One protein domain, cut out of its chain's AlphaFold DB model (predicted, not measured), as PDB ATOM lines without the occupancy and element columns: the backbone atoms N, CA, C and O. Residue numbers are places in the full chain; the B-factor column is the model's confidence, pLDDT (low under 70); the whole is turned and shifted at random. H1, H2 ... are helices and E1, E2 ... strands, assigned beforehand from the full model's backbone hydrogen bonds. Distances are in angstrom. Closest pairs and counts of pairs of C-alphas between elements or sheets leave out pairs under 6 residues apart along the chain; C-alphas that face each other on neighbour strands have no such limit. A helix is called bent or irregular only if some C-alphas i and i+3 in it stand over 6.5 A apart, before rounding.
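What this domain is: This is residues 14 to 24 and 38 to 151 of the 157 residues of an uncharacterized protein of Deltaproteobacteria bacterium RBG_16_58_17 (UniProt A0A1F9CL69). A body of crossed helices has the antiparallel helical pair H2 and H3 at its core; the helical hairpin H6 and H7 packs across H3, while H4 and H5 pack on H2. From this body reaches a two-stranded hairpin, E1 and E2, whose tip, residues 45 to 50, sticks out; H1 meets the end of H6, and H8 is near H3 and H5. The printed part has 125 residues, with eight named helices and two named strands in the order H1, E1, E2, H2, H3, H4, H5, H6, H7, H8; the sheet, E1 - E2, is antiparallel and the class is mostly helix. It is compact, with a radius of gyration of the C-alphas of 15.2 A and spans of 44 by 36 by 27 A.

Where its parts are: H1 is residues 14 to 23, with C-alpha 14 at (76.619, 131.019, -3.925). After the cut come E1, residues 40 to 46, 18.2 A long, and E2, residues 49 to 55, 15.9 A. H2, residues 58 to 71, measures 20.2 A and begins at C-alpha 58, (90.549, 143.273, -6.143). H3 is residues 77 to 86, H4 residues 94 to 101, and H5 residues 105 to 118, 20.3 A long. H6, residues 121 to 131, is irregular: C-alphas 127 and 130 are 7.2 A apart. H7 is residues 135 to 142; H8, residues 144 to 149, ends at C-alpha 149, (96.539, 132.279, -23.008).

How they stand to each other: H1 touches H6, about perpendicular at 78 degrees; their closest C-alphas are Leu 23 and Phe 131, 5.8 A. In the hairpin E1 and E2, N 42 and O 53 are within hydrogen-bond range at 2.9 A, as are N 51 and O 44 at 2.9 A. The helical hairpin H2 and H3 has a shallow tilt of 29 degrees, opposite ways, closest at C-alphas Leu 62 and Leu 86, 5.8 A. H2 touches H4 at a steep tilt of 39 degrees, with C-alphas Ala 63 and Ile 97 closest at 6.3 A. Residues 66 to 70 of H2 alone touch H5, with C-alphas Leu 70 and Phe 112 closest at 6.0 A. H3 and H7 touch, about perpendicular at 89 degrees, with C-alphas Tyr 81 and Ile 141 closest at 5.8 A. H7 and H8 meet only through their link. Every O i to N i+4 pair is within hydrogen-bond range in H1, H2, H3, H4, H5 and H8; H6 has 5 of 7, and H7 1 of 4 but 5 of 5 O i to N i+3 pairs.

The domain as a whole: The farthest C-alphas, Thr 48 and Glu 107, are 44.4 A apart. Residues 25 to 37 are not printed, and C-alphas 24 and 38 are 23.1 A apart across the cut. Of the links printed whole, none is long. The mean pLDDT of the printed part is 90.4; residues 14 to 24 are under 70.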
ATOM      1  N   GLU A  14      76.452 131.322  -5.342       61.16
ATOM      2  CA  GLU A  14      76.619 131.019  -3.925       61.16
ATOM      3  C   GLU A  14      77.444 129.755  -3.635       61.16
ATOM      4  O   GLU A  14      78.243 129.789  -2.701       61.16
ATOM      5  N   LYS A  15      77.364 128.694  -4.447       60.50
ATOM      6  CA  LYS A  15      78.235 127.512  -4.317       60.50
ATOM      7  C   LYS A  15      79.686 127.846  -4.637       60.50
ATOM      8  O   LYS A  15      80.553 127.553  -3.825       60.50
ATOM      9  N   ALA A  16      79.931 128.584  -5.720       62.72
ATOM     10  CA  ALA A  16      81.281 129.033  -6.074       62.72
ATOM     11  C   ALA A  16      81.906 129.943  -4.997       62.72
ATOM     12  O   ALA A  16      83.113 129.898  -4.754       62.72
ATOM     13  N   LEU A  17      81.089 130.763  -4.323       64.12
ATOM     14  CA  LEU A  17      81.536 131.553  -3.174       64.12
ATOM     15  C   LEU A  17      81.862 130.668  -1.969       64.12
ATOM     16  O   LEU A  17      82.864 130.906  -1.298       64.12
ATOM     17  N   LEU A  18      81.048 129.650  -1.690       60.25
ATOM     18  CA  LEU A  18      81.321 128.689  -0.622       60.25
ATOM     19  C   LEU A  18      82.609 127.896  -0.900       60.25
ATOM     20  O   LEU A  18      83.437 127.792   0.001       60.25
ATOM     21  N   ASP A  19      82.834 127.449  -2.139       61.22
ATOM     22  CA  ASP A  19      84.086 126.812  -2.581       61.22
ATOM     23  C   ASP A  19      85.298 127.696  -2.275       61.22
ATOM     24  O   ASP A  19      86.279 127.266  -1.664       61.22
ATOM     25  N   TYR A  20      85.197 128.980  -2.630       67.62
ATOM     26  CA  TYR A  20      86.240 129.965  -2.366       67.62
ATOM     27  C   TYR A  20      86.524 130.132  -0.865       67.62
ATOM     28  O   TYR A  20      87.688 130.178  -0.455       67.62
ATOM     29  N   PHE A  21      85.487 130.197  -0.024       66.25
ATOM     30  CA  PHE A  21      85.663 130.323   1.426       66.25
ATOM     31  C   PHE A  21      86.312 129.083   2.051       66.25
ATOM     32  O   PHE A  21      87.157 129.228   2.937       66.25
ATOM     33  N   TYR A  22      85.968 127.880   1.590       59.34
ATOM     34  CA  TYR A  22      86.506 126.635   2.145       59.34
ATOM     35  C   TYR A  22      87.970 126.410   1.776       59.34
ATOM     36  O   TYR A  22      88.773 126.049   2.641       59.34
ATOM     37  N   LEU A  23      88.357 126.736   0.540       66.12
ATOM     38  CA  LEU A  23      89.763 126.747   0.125       66.12
ATOM     39  C   LEU A  23      90.626 127.709   0.955       66.12
ATOM     40  O   LEU A  23      91.837 127.500   1.111       66.12
ATOM     41  N   ASN A  24      89.997 128.743   1.517       66.12
ATOM     42  CA  ASN A  24      90.635 129.811   2.274       66.12
ATOM     43  C   ASN A  24      90.385 129.739   3.796       66.12
ATOM     44  O   ASN A  24      90.525 130.765   4.463       66.12
ATOM     45  N   GLU A  38      95.947 151.997  -0.792       92.31
ATOM     46  CA  GLU A  38      94.858 152.415   0.089       92.31
ATOM     47  C   GLU A  38      93.764 151.337   0.118       92.31
ATOM     48  O   GLU A  38      93.293 150.923  -0.944       92.31
ATOM     49  N   PRO A  39      93.350 150.854   1.304       92.81
ATOM     50  CA  PRO A  39      92.213 149.950   1.409       92.81
ATOM     51  C   PRO A  39      90.913 150.622   0.958       92.81
ATOM     52  O   PRO A  39      90.650 151.783   1.279       92.81
ATOM     53  N   GLU A  40      90.051 149.861   0.298       93.00
ATOM     54  CA  GLU A  40      88.691 150.272  -0.035       93.00
ATOM     55  C   GLU A  40      87.696 149.833   1.043       93.00
ATOM     56  O   GLU A  40      87.908 148.860   1.769       93.00
ATOM     57  N   LYS A  41      86.586 150.563   1.167       93.69
ATOM     58  CA  LYS A  41      85.510 150.204   2.095       93.69
ATOM     59  C   LYS A  41      84.495 149.320   1.383       93.69
ATOM     60  O   LYS A  41      83.729 149.812   0.559       93.69
ATOM     61  N   VAL A  42      84.424 148.051   1.768       91.31
ATOM     62  CA  VAL A  42      83.467 147.085   1.212       91.31
ATOM     63  C   VAL A  42      82.385 146.737   2.228       91.31
ATOM     64  O   VAL A  42      82.624 146.723   3.438       91.31
ATOM     65  N   PHE A  43      81.177 146.453   1.743       92.94
ATOM     66  CA  PHE A  43      80.085 145.959   2.578       92.94
ATOM     67  C   PHE A  43      80.112 144.432   2.628       92.94
ATOM     68  O   PHE A  43      79.889 143.761   1.622       92.94
ATOM     69  N   LEU A  44      80.320 143.874   3.818       90.31
ATOM     70  CA  LEU A  44      80.025 142.481   4.111       90.31
ATOM     71  C   LEU A  44      78.543 142.380   4.479       90.31
ATOM     72  O   LEU A  44      78.140 142.911   5.510       90.31
ATOM     73  N   ASN A  45      77.750 141.716   3.636       91.25
ATOM     74  CA  ASN A  45      76.340 141.408   3.890       91.25
ATOM     75  C   ASN A  45      76.051 139.934   3.562       91.25
ATOM     76  O   ASN A  45      75.485 139.610   2.517       91.25
ATOM     77  N   LYS A  46      76.540 139.034   4.418       87.56
ATOM     78  CA  LYS A  46      76.436 137.573   4.269       87.56
ATOM     79  C   LYS A  46      76.379 136.924   5.651       87.56
ATOM     80  O   LYS A  46      76.851 137.507   6.621       87.56
ATOM     81  N   PHE A  47      75.813 135.720   5.744       86.00
ATOM     82  CA  PHE A  47      75.783 134.924   6.983       86.00
ATOM     83  C   PHE A  47      75.267 135.695   8.211       86.00
ATOM     84  O   PHE A  47      75.832 135.591   9.294       86.00
ATOM     85  N   THR A  48      74.212 136.504   8.044       88.50
ATOM     86  CA  THR A  48      73.637 137.394   9.081       88.50
ATOM     87  C   THR A  48      74.563 138.506   9.600       88.50
ATOM     88  O   THR A  48      74.177 139.276  10.476       88.50
ATOM     89  N   VAL A  49      75.761 138.654   9.031       88.75
ATOM     90  CA  VAL A  49      76.706 139.725   9.354       88.75
ATOM     91  C   VAL A  49      76.553 140.862   8.347       88.75
ATOM     92  O   VAL A  49      76.762 140.667   7.149       88.75
ATOM     93  N   TYR A  50      76.238 142.056   8.857       93.88
ATOM     94  CA  TYR A  50      76.257 143.315   8.110       93.88
ATOM     95  C   TYR A  50      77.308 144.265   8.697       93.88
ATOM     96  O   TYR A  50      77.161 144.734   9.830       93.88
ATOM     97  N   ARG A  51      78.385 144.539   7.954       95.38
ATOM     98  CA  ARG A  51      79.468 145.459   8.353       95.38
ATOM     99  C   ARG A  51      80.108 146.121   7.137       95.38
ATOM    100  O   ARG A  51      80.213 145.508   6.083       95.38
ATOM    101  N   GLN A  52      80.609 147.340   7.313       95.75
ATOM    102  CA  GLN A  52      81.570 147.934   6.387       95.75
ATOM    103  C   GLN A  52      82.982 147.628   6.895       95.75
ATOM    104  O   GLN A  52      83.285 147.918   8.053       95.75
ATOM    105  N   ILE A  53      83.824 147.027   6.057       93.06
ATOM    106  CA  ILE A  53      85.196 146.640   6.410       93.06
ATOM    107  C   ILE A  53      86.196 147.228   5.407       93.06
ATOM    108  O   ILE A  53      85.850 147.381   4.232       93.06
ATOM    109  N   PRO A  54      87.423 147.570   5.838       91.69
ATOM    110  CA  PRO A  54      88.504 147.847   4.907       91.69
ATOM    111  C   PRO A  54      88.949 146.542   4.236       91.69
ATOM    112  O   PRO A  54      89.184 145.541   4.917       91.69
ATOM    113  N   ALA A  55      89.085 146.556   2.917       91.12
ATOM    114  CA  ALA A  55      89.607 145.451   2.126       91.12
ATOM    115  C   ALA A  55      90.642 145.963   1.122       91.12
ATOM    116  O   ALA A  55      90.621 147.124   0.719       91.12
ATOM    117  N   ALA A  56      91.577 145.100   0.733       91.88
ATOM    118  CA  ALA A  56      92.454 145.412  -0.384       91.88
ATOM    119  C   ALA A  56      91.635 145.395  -1.688       91.88
ATOM    120  O   ALA A  56      90.827 144.478  -1.858       91.88
ATOM    121  N   PRO A  57      91.858 146.351  -2.607       93.62
ATOM    122  CA  PRO A  57      91.216 146.332  -3.916       93.62
ATOM    123  C   PRO A  57      91.453 145.007  -4.649       93.62
ATOM    124  O   PRO A  57      92.530 144.412  -4.545       93.62
ATOM    125  N   ALA A  58      90.477 144.559  -5.441       92.38
ATOM    126  CA  ALA A  58      90.549 143.273  -6.143       92.38
ATOM    127  C   ALA A  58      91.806 143.125  -7.027       92.38
ATOM    128  O   ALA A  58      92.415 142.056  -7.048       92.38
ATOM    129  N   GLY A  59      92.247 144.200  -7.689       93.88
ATOM    130  CA  GLY A  59      93.478 144.189  -8.490       93.88
ATOM    131  C   GLY A  59      94.758 144.030  -7.663       93.88
ATOM    132  O   GLY A  59      95.687 143.343  -8.090       93.88
ATOM    133  N   ILE A  60      94.786 144.572  -6.439       95.44
ATOM    134  CA  ILE A  60      95.883 144.362  -5.483       95.44
ATOM    135  C   ILE A  60      95.890 142.906  -5.004       95.44
ATOM    136  O   ILE A  60      96.946 142.274  -4.965       95.44
ATOM    137  N   LEU A  61      94.721 142.346  -4.675       94.00
ATOM    138  CA  LEU A  61      94.598 140.938  -4.277       94.00
ATOM    139  C   LEU A  61      95.059 139.997  -5.395       94.00
ATOM    140  O   LEU A  61      95.806 139.052  -5.133       94.00
ATOM    141  N   LEU A  62      94.658 140.271  -6.638       95.25
ATOM    142  CA  LEU A  62      95.084 139.495  -7.797       95.25
ATOM    143  C   LEU A  62      96.601 139.590  -7.997       95.25
ATOM    144  O   LEU A  62      97.257 138.555  -8.099       95.25
ATOM    145  N   ALA A  63      97.175 140.796  -7.951       95.88
ATOM    146  CA  ALA A  63      98.622 140.994  -8.018       95.88
ATOM    147  C   ALA A  63      99.367 140.183  -6.943       95.88
ATOM    148  O   ALA A  63     100.300 139.444  -7.250       95.88
ATOM    149  N   GLN A  64      98.918 140.241  -5.685       94.62
ATOM    150  CA  GLN A  64      99.503 139.461  -4.591       94.62
ATOM    151  C   GLN A  64      99.449 137.951  -4.849       94.62
ATOM    152  O   GLN A  64     100.443 137.256  -4.632       94.62
ATOM    153  N   LYS A  65      98.310 137.432  -5.321       94.75
ATOM    154  CA  LYS A  65      98.146 136.002  -5.624       94.75
ATOM    155  C   LYS A  65      99.020 135.566  -6.799       94.75
ATOM    156  O   LYS A  65      99.655 134.517  -6.710       94.75
ATOM    157  N   MET A  66      99.134 136.390  -7.839       96.25
ATOM    158  CA  MET A  66     100.022 136.119  -8.970       96.25
ATOM    159  C   MET A  66     101.497 136.118  -8.549       96.25
ATOM    160  O   MET A  66     102.231 135.205  -8.917       96.25
ATOM    161  N   MET A  67     101.934 137.071  -7.717       95.94
ATOM    162  CA  MET A  67     103.299 137.073  -7.173       95.94
ATOM    163  C   MET A  67     103.580 135.833  -6.316       95.94
ATOM    164  O   MET A  67     104.647 135.234  -6.419       95.94
ATOM    165  N   ILE A  68     102.622 135.407  -5.489       94.25
ATOM    166  CA  ILE A  68     102.757 134.166  -4.717       94.25
ATOM    167  C   ILE A  68     102.954 132.978  -5.656       94.25
ATOM    168  O   ILE A  68     103.865 132.188  -5.432       94.25
ATOM    169  N   LEU A  69     102.134 132.855  -6.697       94.75
ATOM    170  CA  LEU A  69     102.246 131.755  -7.650       94.75
ATOM    171  C   LEU A  69     103.593 131.759  -8.391       94.75
ATOM    172  O   LEU A  69     104.163 130.699  -8.654       94.75
ATOM    173  N   LEU A  70     104.124 132.951  -8.674       95.50
ATOM    174  CA  LEU A  70     105.400 133.112  -9.358       95.50
ATOM    175  C   LEU A  70     106.600 132.651  -8.515       95.50
ATOM    176  O   LEU A  70     107.508 132.020  -9.046       95.50
ATOM    177  N   TYR A  71     106.611 132.936  -7.208       92.94
ATOM    178  CA  TYR A  71     107.805 132.749  -6.364       92.94
ATOM    179  C   TYR A  71     107.699 131.658  -5.301       92.94
ATOM    180  O   TYR A  71     108.672 131.378  -4.589       92.94
ATOM    181  N   ARG A  72     106.526 131.056  -5.109       89.25
ATOM    182  CA  ARG A  72     106.365 130.054  -4.059       89.25
ATOM    183  C   ARG A  72     107.178 128.799  -4.398       89.25
ATOM    184  O   ARG A  72     107.054 128.233  -5.467       89.25
ATOM    185  N   LYS A  73     107.959 128.317  -3.421       88.31
ATOM    186  CA  LYS A  73     108.781 127.092  -3.543       88.31
ATOM    187  C   LYS A  73     107.977 125.794  -3.680       88.31
ATOM    188  O   LYS A  73     108.515 124.785  -4.113       88.31
ATOM    189  N   ARG A  74     106.745 125.790  -3.170       90.56
ATOM    190  CA  ARG A  74     105.839 124.641  -3.178       90.56
ATOM    191  C   ARG A  74     104.490 125.069  -3.713       90.56
ATOM    192  O   ARG A  74     103.786 125.828  -3.047       90.56
ATOM    193  N   GLU A  75     104.104 124.490  -4.832       91.81
ATOM    194  CA  GLU A  75     102.833 124.789  -5.477       91.81
ATOM    195  C   GLU A  75     101.648 124.377  -4.613       91.81
ATOM    196  O   GLU A  75     101.714 123.412  -3.845       91.81
ATOM    197  N   LYS A  76     100.555 125.135  -4.717       91.56
ATOM    198  CA  LYS A  76      99.263 124.763  -4.138       91.56
ATOM    199  C   LYS A  76      98.162 125.124  -5.119       91.56
ATOM    200  O   LYS A  76      98.045 126.289  -5.491       91.56
ATOM    201  N   GLY A  77      97.312 124.159  -5.466       92.81
ATOM    202  CA  GLY A  77      96.246 124.395  -6.441       92.81
ATOM    203  C   GLY A  77      95.286 125.518  -6.051       92.81
ATOM    204  O   GLY A  77      94.791 126.223  -6.923       92.81
ATOM    205  N   ARG A  78      95.098 125.777  -4.748       92.12
ATOM    206  CA  ARG A  78      94.264 126.894  -4.280       92.12
ATOM    207  C   ARG A  78      94.750 128.261  -4.766       92.12
ATOM    208  O   ARG A  78      93.926 129.136  -4.976       92.12
ATOM    209  N   ASP A  79      96.060 128.458  -4.955       92.62
ATOM    210  CA  ASP A  79      96.549 129.752  -5.442       92.62
ATOM    211  C   ASP A  79      96.170 129.938  -6.923       92.62
ATOM    212  O   ASP A  79      95.792 131.039  -7.310       92.62
ATOM    213  N   ILE A  80      96.183 128.865  -7.732       94.81
ATOM    214  CA  ILE A  80      95.662 128.883  -9.113       94.81
ATOM    215  C   ILE A  80      94.164 129.164  -9.111       94.81
ATOM    216  O   ILE A  80      93.694 130.004  -9.874       94.81
ATOM    217  N   TYR A  81      93.424 128.489  -8.231       93.88
ATOM    218  CA  TYR A  81      91.992 128.710  -8.075       93.88
ATOM    219  C   TYR A  81      91.688 130.180  -7.767       93.88
ATOM    220  O   TYR A  81      90.861 130.793  -8.439       93.88
ATOM    221  N   ASP A  82      92.396 130.762  -6.795       91.88
ATOM    222  CA  ASP A  82      92.227 132.158  -6.394       91.88
ATOM    223  C   ASP A  82      92.563 133.128  -7.535       91.88
ATOM    224  O   ASP A  82      91.818 134.081  -7.751       91.88
ATOM    225  N   VAL A  83      93.654 132.899  -8.280       94.81
ATOM    226  CA  VAL A  83      94.019 133.731  -9.443       94.81
ATOM    227  C   VAL A  83      92.950 133.626 -10.530       94.81
ATOM    228  O   VAL A  83      92.442 134.650 -10.979       94.81
ATOM    229  N   SER A  84      92.562 132.407 -10.913       93.94
ATOM    230  CA  SER A  84      91.512 132.136 -11.905       93.94
ATOM    231  C   SER A  84      90.193 132.814 -11.536       93.94
ATOM    232  O   SER A  84      89.549 133.454 -12.369       93.94
ATOM    233  N   PHE A  85      89.812 132.733 -10.260       91.12
ATOM    234  CA  PHE A  85      88.626 133.384  -9.727       91.12
ATOM    235  C   PHE A  85      88.739 134.913  -9.787       91.12
ATOM    236  O   PHE A  85      87.871 135.559 -10.368       91.12
ATOM    237  N   LEU A  86      89.815 135.498  -9.247       91.88
ATOM    238  CA  LEU A  86      90.018 136.952  -9.182       91.88
ATOM    239  C   LEU A  86      90.152 137.608 -10.562       91.88
ATOM    240  O   LEU A  86      89.661 138.720 -10.753       91.88
ATOM    241  N   MET A  87      90.730 136.909 -11.542       91.62
ATOM    242  CA  MET A  87      90.775 137.354 -12.940       91.62
ATOM    243  C   MET A  87      89.384 137.527 -13.572       91.62
ATOM    244  O   MET A  87      89.263 138.183 -14.602       91.62
ATOM    245  N   GLY A  88      88.333 136.941 -12.988       88.38
ATOM    246  CA  GLY A  88      86.947 137.185 -13.395       88.38
ATOM    247  C   GLY A  88      86.381 138.531 -12.923       88.38
ATOM    248  O   GLY A  88      85.338 138.946 -13.421       88.38
ATOM    249  N   PHE A  89      87.049 139.212 -11.984       85.38
ATOM    250  CA  PHE A  89      86.559 140.441 -11.347       85.38
ATOM    251  C   PHE A  89      87.441 141.665 -11.609       85.38
ATOM    252  O   PHE A  89      86.927 142.781 -11.626       85.38
ATOM    253  N   ALA A  90      88.754 141.485 -11.784       90.25
ATOM    254  CA  ALA A  90      89.703 142.584 -11.960       90.25
ATOM    255  C   ALA A  90      90.961 142.156 -12.732       90.25
ATOM    256  O   ALA A  90      91.263 140.968 -12.841       90.25
ATOM    257  N   GLY A  91      91.719 143.141 -13.224       92.56
ATOM    258  CA  GLY A  91      93.116 142.959 -13.631       92.56
ATOM    259  C   GLY A  91      94.086 143.195 -12.461       92.56
ATOM    260  O   GLY A  91      93.729 143.918 -11.529       92.56
ATOM    261  N   PRO A  92      95.289 142.586 -12.465       94.94
ATOM    262  CA  PRO A  92      96.308 142.812 -11.463       94.94
ATOM    263  C   PRO A  92      96.808 144.247 -11.547       94.94
ATOM    264  O   PRO A  92      96.998 144.811 -12.626       94.94
ATOM    265  N   ASP A  93      97.079 144.812 -10.382       95.56
ATOM    266  CA  ASP A  93      97.736 146.104 -10.271       95.56
ATOM    267  C   ASP A  93      99.244 145.949 -10.537       95.56
ATOM    268  O   ASP A  93     100.003 145.480  -9.683       95.56
ATOM    269  N   PHE A  94      99.686 146.320 -11.743       94.75
ATOM    270  CA  PHE A  94     101.102 146.249 -12.114       94.75
ATOM    271  C   PHE A  94     101.967 147.291 -11.408       94.75
ATOM    272  O   PHE A  94     103.141 147.023 -11.184       94.75
ATOM    273  N   THR A  95     101.409 148.430 -10.990       95.62
ATOM    274  CA  THR A  95     102.153 149.417 -10.195       95.62
ATOM    275  C   THR A  95     102.510 148.847  -8.824       95.62
ATOM    276  O   THR A  95     103.609 149.070  -8.318       95.62
ATOM    277  N   TYR A  96     101.609 148.079  -8.214       95.75
ATOM    278  CA  TYR A  96     101.877 147.367  -6.970       95.75
ATOM    279  C   TYR A  96     102.924 146.261  -7.156       95.75
ATOM    280  O   TYR A  96     103.817 146.127  -6.316       95.75
ATOM    281  N   ILE A  97     102.849 145.494  -8.250       95.75
ATOM    282  CA  ILE A  97     103.854 144.473  -8.598       95.75
ATOM    283  C   ILE A  97     105.233 145.114  -8.754       95.75
ATOM    284  O   ILE A  97     106.185 144.663  -8.121       95.75
ATOM    285  N   GLU A  98     105.326 146.191  -9.533       95.69
ATOM    286  CA  GLU A  98     106.571 146.912  -9.795       95.69
ATOM    287  C   GLU A  98     107.186 147.456  -8.505       95.69
ATOM    288  O   GLU A  98     108.356 147.213  -8.237       95.69
ATOM    289  N   LYS A  99     106.390 148.084  -7.633       94.94
ATOM    290  CA  LYS A  99     106.870 148.556  -6.322       94.94
ATOM    291  C   LYS A  99     107.312 147.431  -5.385       94.94
ATOM    292  O   LYS A  99     108.134 147.669  -4.509       94.94
ATOM    293  N   THR A 100     106.735 146.235  -5.514       94.31
ATOM    294  CA  THR A 100     107.010 145.113  -4.601       94.31
ATOM    295  C   THR A 100     108.204 144.273  -5.052       94.31
ATOM    296  O   THR A 100     108.932 143.746  -4.213       94.31
ATOM    297  N   LEU A 101     108.370 144.090  -6.362       93.69
ATOM    298  CA  LEU A 101     109.348 143.167  -6.945       93.69
ATOM    299  C   LEU A 101     110.408 143.851  -7.805       93.69
ATOM    300  O   LEU A 101     111.314 143.162  -8.268       93.69
ATOM    301  N   GLU A 102     110.269 145.153  -8.058       94.06
ATOM    302  CA  GLU A 102     111.110 145.910  -8.991       94.06
ATOM    303  C   GLU A 102     111.105 145.291 -10.400       94.06
ATOM    304  O   GLU A 102     112.107 145.277 -11.113       94.06
ATOM    305  N   LEU A 103     109.952 144.738 -10.793       93.75
ATOM    306  CA  LEU A 103     109.724 144.160 -12.113       93.75
ATOM    307  C   LEU A 103     108.681 144.962 -12.869       93.75
ATOM    308  O   LEU A 103     107.565 145.152 -12.384       93.75
ATOM    309  N   ASP A 104     109.025 145.352 -14.093       94.62
ATOM    310  CA  ASP A 104     108.047 145.934 -14.993       94.62
ATOM    311  C   ASP A 104     106.993 144.900 -15.432       94.62
ATOM    312  O   ASP A 104     107.114 143.680 -15.254       94.62
ATOM    313  N   ARG A 105     105.921 145.417 -16.033       93.94
ATOM    314  CA  ARG A 105     104.793 144.619 -16.516       93.94
ATOM    315  C   ARG A 105     105.214 143.530 -17.507       93.94
ATOM    316  O   ARG A 105     104.677 142.425 -17.441       93.94
ATOM    317  N   ALA A 106     106.101 143.839 -18.450       93.38
ATOM    318  CA  ALA A 106     106.461 142.917 -19.523       93.38
ATOM    319  C   ALA A 106     107.272 141.741 -18.973       93.38
ATOM    320  O   ALA A 106     106.970 140.585 -19.269       93.38
ATOM    321  N   GLU A 107     108.245 142.033 -18.114       95.44
ATOM    322  CA  GLU A 107     109.077 141.025 -17.475       95.44
ATOM    323  C   GLU A 107     108.267 140.158 -16.506       95.44
ATOM    324  O   GLU A 107     108.417 138.934 -16.504       95.44
ATOM    325  N   PHE A 108     107.356 140.752 -15.727       96.25
ATOM    326  CA  PHE A 108     106.471 139.979 -14.859       96.25
ATOM    327  C   PHE A 108     105.603 139.003 -15.661       96.25
ATOM    328  O   PHE A 108     105.538 137.822 -15.321       96.25
ATOM    329  N   LEU A 109     104.960 139.474 -16.735       95.00
ATOM    330  CA  LEU A 109     104.117 138.632 -17.585       95.00
ATOM    331  C   LEU A 109     104.918 137.503 -18.238       95.00
ATOM    332  O   LEU A 109     104.464 136.364 -18.222       95.00
ATOM    333  N   ARG A 110     106.127 137.788 -18.737       95.12
ATOM    334  CA  ARG A 110     107.015 136.769 -19.313       95.12
ATOM    335  C   ARG A 110     107.345 135.670 -18.301       95.12
ATOM    336  O   ARG A 110     107.194 134.490 -18.604       95.12
ATOM    337  N   ARG A 111     107.757 136.045 -17.085       96.44
ATOM    338  CA  ARG A 111     108.068 135.072 -16.025       96.44
ATOM    339  C   ARG A 111     106.833 134.299 -15.573       96.44
ATOM    340  O   ARG A 111     106.928 133.117 -15.261       96.44
ATOM    341  N   PHE A 112     105.679 134.958 -15.526       95.56
ATOM    342  CA  PHE A 112     104.421 134.309 -15.180       95.56
ATOM    343  C   PHE A 112     104.017 133.276 -16.239       95.56
ATOM    344  O   PHE A 112     103.635 132.168 -15.879       95.56
ATOM    345  N   ASP A 113     104.181 133.580 -17.529       94.62
ATOM    346  CA  ASP A 113     103.939 132.638 -18.629       94.62
ATOM    347  C   ASP A 113     104.807 131.387 -18.520       94.62
ATOM    348  O   ASP A 113     104.298 130.265 -18.608       94.62
ATOM    349  N   GLU A 114     106.107 131.586 -18.299       95.69
ATOM    350  CA  GLU A 114     107.068 130.504 -18.074       95.69
ATOM    351  C   GLU A 114     106.632 129.650 -16.890       95.69
ATOM    352  O   GLU A 114     106.493 128.433 -17.017       95.69
ATOM    353  N   ARG A 115     106.288 130.304 -15.778       95.69
ATOM    354  CA  ARG A 115     105.836 129.627 -14.573       95.69
ATOM    355  C   ARG A 115     104.596 128.776 -14.805       95.69
ATOM    356  O   ARG A 115     104.590 127.613 -14.419       95.69
ATOM    357  N   ILE A 116     103.552 129.315 -15.434       94.94
ATOM    358  CA  ILE A 116     102.337 128.545 -15.743       94.94
ATOM    359  C   ILE A 116     102.654 127.348 -16.646       94.94
ATOM    360  O   ILE A 116     102.018 126.301 -16.517       94.94
ATOM    361  N   GLY A 117     103.649 127.472 -17.527       94.69
ATOM    362  CA  GLY A 117     104.115 126.384 -18.382       94.69
ATOM    363  C   GLY A 117     104.743 125.200 -17.639       94.69
ATOM    364  O   GLY A 117     104.706 124.091 -18.170       94.69
ATOM    365  N   GLU A 118     105.281 125.414 -16.436       95.19
ATOM    366  CA  GLU A 118     105.953 124.396 -15.612       95.19
ATOM    367  C   GLU A 118     105.001 123.603 -14.704       95.19
ATOM    368  O   GLU A 118     105.364 122.538 -14.202       95.19
ATOM    369  N   LEU A 119     103.799 124.124 -14.439       95.62
ATOM    370  CA  LEU A 119     102.894 123.564 -13.435       95.62
ATOM    371  C   LEU A 119     102.162 122.311 -13.937       95.62
ATOM    372  O   LEU A 119     101.536 122.319 -14.996       95.62
ATOM    373  N   ASP A 120     102.117 121.268 -13.104       96.19
ATOM    374  CA  ASP A 120     101.181 120.151 -13.281       96.19
ATOM    375  C   ASP A 120      99.791 120.542 -12.751       96.19
ATOM    376  O   ASP A 120      99.431 120.279 -11.599       96.19
ATOM    377  N   LEU A 121      99.000 121.195 -13.607       96.81
ATOM    378  CA  LEU A 121      97.652 121.660 -13.267       96.81
ATOM    379  C   LEU A 121      96.696 120.515 -12.900       96.81
ATOM    380  O   LEU A 121      95.815 120.710 -12.065       96.81
ATOM    381  N   ASN A 122      96.888 119.315 -13.453       97.12
ATOM    382  CA  ASN A 122      96.067 118.154 -13.104       97.12
ATOM    383  C   ASN A 122      96.367 117.670 -11.684       97.12
ATOM    384  O   ASN A 122      95.447 117.331 -10.940       97.12
ATOM    385  N   SER A 123      97.640 117.654 -11.279       96.31
ATOM    386  CA  SER A 123      97.989 117.366  -9.885       96.31
ATOM    387  C   SER A 123      97.464 118.436  -8.939       96.31
ATOM    388  O   SER A 123      96.908 118.109  -7.895       96.31
ATOM    389  N   LEU A 124      97.584 119.710  -9.313       95.94
ATOM    390  CA  LEU A 124      97.107 120.818  -8.489       95.94
ATOM    391  C   LEU A 124      95.580 120.840  -8.348       95.94
ATOM    392  O   LEU A 124      95.078 121.246  -7.302       95.94
ATOM    393  N   ALA A 125      94.845 120.386  -9.361       95.69
ATOM    394  CA  ALA A 125      93.398 120.223  -9.283       95.69
ATOM    395  C   ALA A 125      93.006 119.144  -8.260       95.69
ATOM    396  O   ALA A 125      92.149 119.395  -7.414       95.69
ATOM    397  N   ARG A 126      93.698 117.995  -8.258       94.31
ATOM    398  CA  ARG A 126      93.486 116.923  -7.265       94.31
ATOM    399  C   ARG A 126      93.763 117.377  -5.831       94.31
ATOM    400  O   ARG A 126      93.053 116.974  -4.920       94.31
ATOM    401  N   ASP A 127      94.751 118.248  -5.623       89.69
ATOM    402  CA  ASP A 127      95.045 118.815  -4.296       89.69
ATOM    403  C   ASP A 127      93.898 119.687  -3.747       89.69
ATOM    404  O   ASP A 127      93.789 119.888  -2.535       89.69
ATOM    405  N   VAL A 128      93.077 120.254  -4.635       90.38
ATOM    406  CA  VAL A 128      91.984 121.187  -4.315       90.38
ATOM    407  C   VAL A 128      90.643 120.467  -4.234       90.38
ATOM    408  O   VAL A 128      89.812 120.870  -3.424       90.38
ATOM    409  N   GLU A 129      90.451 119.399  -5.013       90.19
ATOM    410  CA  GLU A 129      89.203 118.632  -5.117       90.19
ATOM    411  C   GLU A 129      88.510 118.368  -3.762       90.19
ATOM    412  O   GLU A 129      87.326 118.689  -3.662       90.19
ATOM    413  N   PRO A 130      89.187 117.903  -2.686       89.69
ATOM    414  CA  PRO A 130      88.514 117.603  -1.416       89.69
ATOM    415  C   PRO A 130      87.885 118.818  -0.717       89.69
ATOM    416  O   PRO A 130      87.122 118.653   0.234       89.69
ATOM    417  N   PHE A 131      88.242 120.034  -1.135       86.12
ATOM    418  CA  PHE A 131      87.760 121.295  -0.571       86.12
ATOM    419  C   PHE A 131      86.694 121.971  -1.444       86.12
ATOM    420  O   PHE A 131      86.167 123.010  -1.044       86.12
ATOM    421  N   LEU A 132      86.390 121.408  -2.618       86.75
ATOM    422  CA  LEU A 132      85.338 121.887  -3.507       86.75
ATOM    423  C   LEU A 132      84.003 121.225  -3.133       86.75
ATOM    424  O   LEU A 132      83.890 120.004  -3.074       86.75
ATOM    425  N   PHE A 133      82.968 122.027  -2.927       83.06
ATOM    426  CA  PHE A 133      81.574 121.592  -2.906       83.06
ATOM    427  C   PHE A 133      81.089 121.145  -4.279       83.06
ATOM    428  O   PHE A 133      80.300 120.206  -4.363       83.06
ATOM    429  N   ALA A 134      81.515 121.842  -5.335       87.31
ATOM    430  CA  ALA A 134      81.195 121.515  -6.718       87.31
ATOM    431  C   ALA A 134      82.457 120.990  -7.427       87.31
ATOM    432  O   ALA A 134      83.350 121.787  -7.739       87.31
ATOM    433  N   PRO A 135      82.562 119.672  -7.693       86.50
ATOM    434  CA  PRO A 135      83.732 119.075  -8.336       86.50
ATOM    435  C   PRO A 135      84.080 119.712  -9.684       86.50
ATOM    436  O   PRO A 135      85.242 119.733 -10.076       86.50
ATOM    437  N   GLU A 136      83.100 120.270 -10.391       89.94
ATOM    438  CA  GLU A 136      83.286 120.954 -11.670       89.94
ATOM    439  C   GLU A 136      84.168 122.205 -11.531       89.94
ATOM    440  O   GLU A 136      84.859 122.584 -12.471       89.94
ATOM    441  N   GLN A 137      84.236 122.824 -10.345       89.81
ATOM    442  CA  GLN A 137      85.085 123.999 -10.116       89.81
ATOM    443  C   GLN A 137      86.584 123.694 -10.229       89.81
ATOM    444  O   GLN A 137      87.382 124.621 -10.382       89.81
ATOM    445  N   GLN A 138      86.984 122.418 -10.226       93.12
ATOM    446  CA  GLN A 138      88.360 122.023 -10.531       93.12
ATOM    447  C   GLN A 138      88.778 122.433 -11.955       93.12
ATOM    448  O   GLN A 138      89.966 122.635 -12.211       93.12
ATOM    449  N   GLU A 139      87.811 122.626 -12.864       94.75
ATOM    450  CA  GLU A 139      88.044 123.072 -14.240       94.75
ATOM    451  C   GLU A 139      88.766 124.423 -14.287       94.75
ATOM    452  O   GLU A 139      89.611 124.652 -15.152       94.75
ATOM    453  N   ARG A 140      88.541 125.286 -13.285       93.00
ATOM    454  CA  ARG A 140      89.253 126.565 -13.127       93.00
ATOM    455  C   ARG A 140      90.763 126.408 -13.008       93.00
ATOM    456  O   ARG A 140      91.470 127.377 -13.275       93.00
ATOM    457  N   ILE A 141      91.227 125.242 -12.557       96.50
ATOM    458  CA  ILE A 141      92.642 124.901 -12.403       96.50
ATOM    459  C   ILE A 141      93.123 124.150 -13.638       96.50
ATOM    460  O   ILE A 141      94.115 124.560 -14.233       96.50
ATOM    461  N   THR A 142      92.429 123.085 -14.053       97.44
ATOM    462  CA  THR A 142      92.882 122.240 -15.172       97.44
ATOM    463  C   THR A 142      92.935 123.000 -16.496       97.44
ATOM    464  O   THR A 142      93.860 122.791 -17.274       97.44
ATOM    465  N   THR A 143      92.011 123.938 -16.720       96.44
ATOM    466  CA  THR A 143      91.955 124.774 -17.934       96.44
ATOM    467  C   THR A 143      92.615 126.144 -17.750       96.44
ATOM    468  O   THR A 143      92.572 126.985 -18.649       96.44
ATOM    469  N   PHE A 144      93.262 126.393 -16.602       96.25
ATOM    470  CA  PHE A 144      93.801 127.716 -16.273       96.25
ATOM    471  C   PHE A 144      94.808 128.221 -17.310       96.25
ATOM    472  O   PHE A 144      94.806 129.404 -17.643       96.25
ATOM    473  N   ARG A 145      95.648 127.330 -17.850       95.25
ATOM    474  CA  ARG A 145      96.627 127.694 -18.880       95.25
ATOM    475  C   ARG A 145      95.949 128.212 -20.145       95.25
ATOM    476  O   ARG A 145      96.345 129.256 -20.652       95.25
ATOM    477  N   ASP A 146      94.915 127.529 -20.617       94.62
ATOM    478  CA  ASP A 146      94.179 127.940 -21.814       94.62
ATOM    479  C   ASP A 146      93.435 129.249 -21.563       94.62
ATOM    480  O   ASP A 146      93.499 130.169 -22.378       94.62
ATOM    481  N   TYR A 147      92.815 129.384 -20.387       93.38
ATOM    482  CA  TYR A 147      92.180 130.630 -19.969       93.38
ATOM    483  C   TYR A 147      93.174 131.800 -19.953       93.38
ATOM    484  O   TYR A 147      92.889 132.855 -20.522       93.38
ATOM    485  N   TRP A 148      94.359 131.604 -19.376       92.88
ATOM    486  CA  TRP A 148      95.436 132.592 -19.337       92.88
ATOM    487  C   TRP A 148      95.908 132.997 -20.741       92.88
ATOM    488  O   TRP A 148      96.026 134.187 -21.043       92.88
ATOM    489  N   LEU A 149      96.111 132.024 -21.632       90.62
ATOM    490  CA  LEU A 149      96.539 132.279 -23.008       90.62
ATOM    491  C   LEU A 149      95.444 132.940 -23.861       90.62
ATOM    492  O   LEU A 149      95.768 133.740 -24.739       90.62
ATOM    493  N   SER A 150      94.166 132.663 -23.575       89.62
ATOM    494  CA  SER A 150      93.000 133.194 -24.302       89.62
ATOM    495  C   SER A 150      92.765 134.695 -24.129       89.62
ATOM    496  O   SER A 150      91.918 135.271 -24.810       89.62
ATOM    497  N   LYS A 151      93.485 135.340 -23.210       82.12
ATOM    498  CA  LYS A 151      93.476 136.789 -23.036       82.12
ATOM    499  C   LYS A 151      94.668 137.344 -23.827       82.12
ATOM    500  O   LYS A 151      95.753 137.411 -23.267       82.12
TER     501      LYS A 151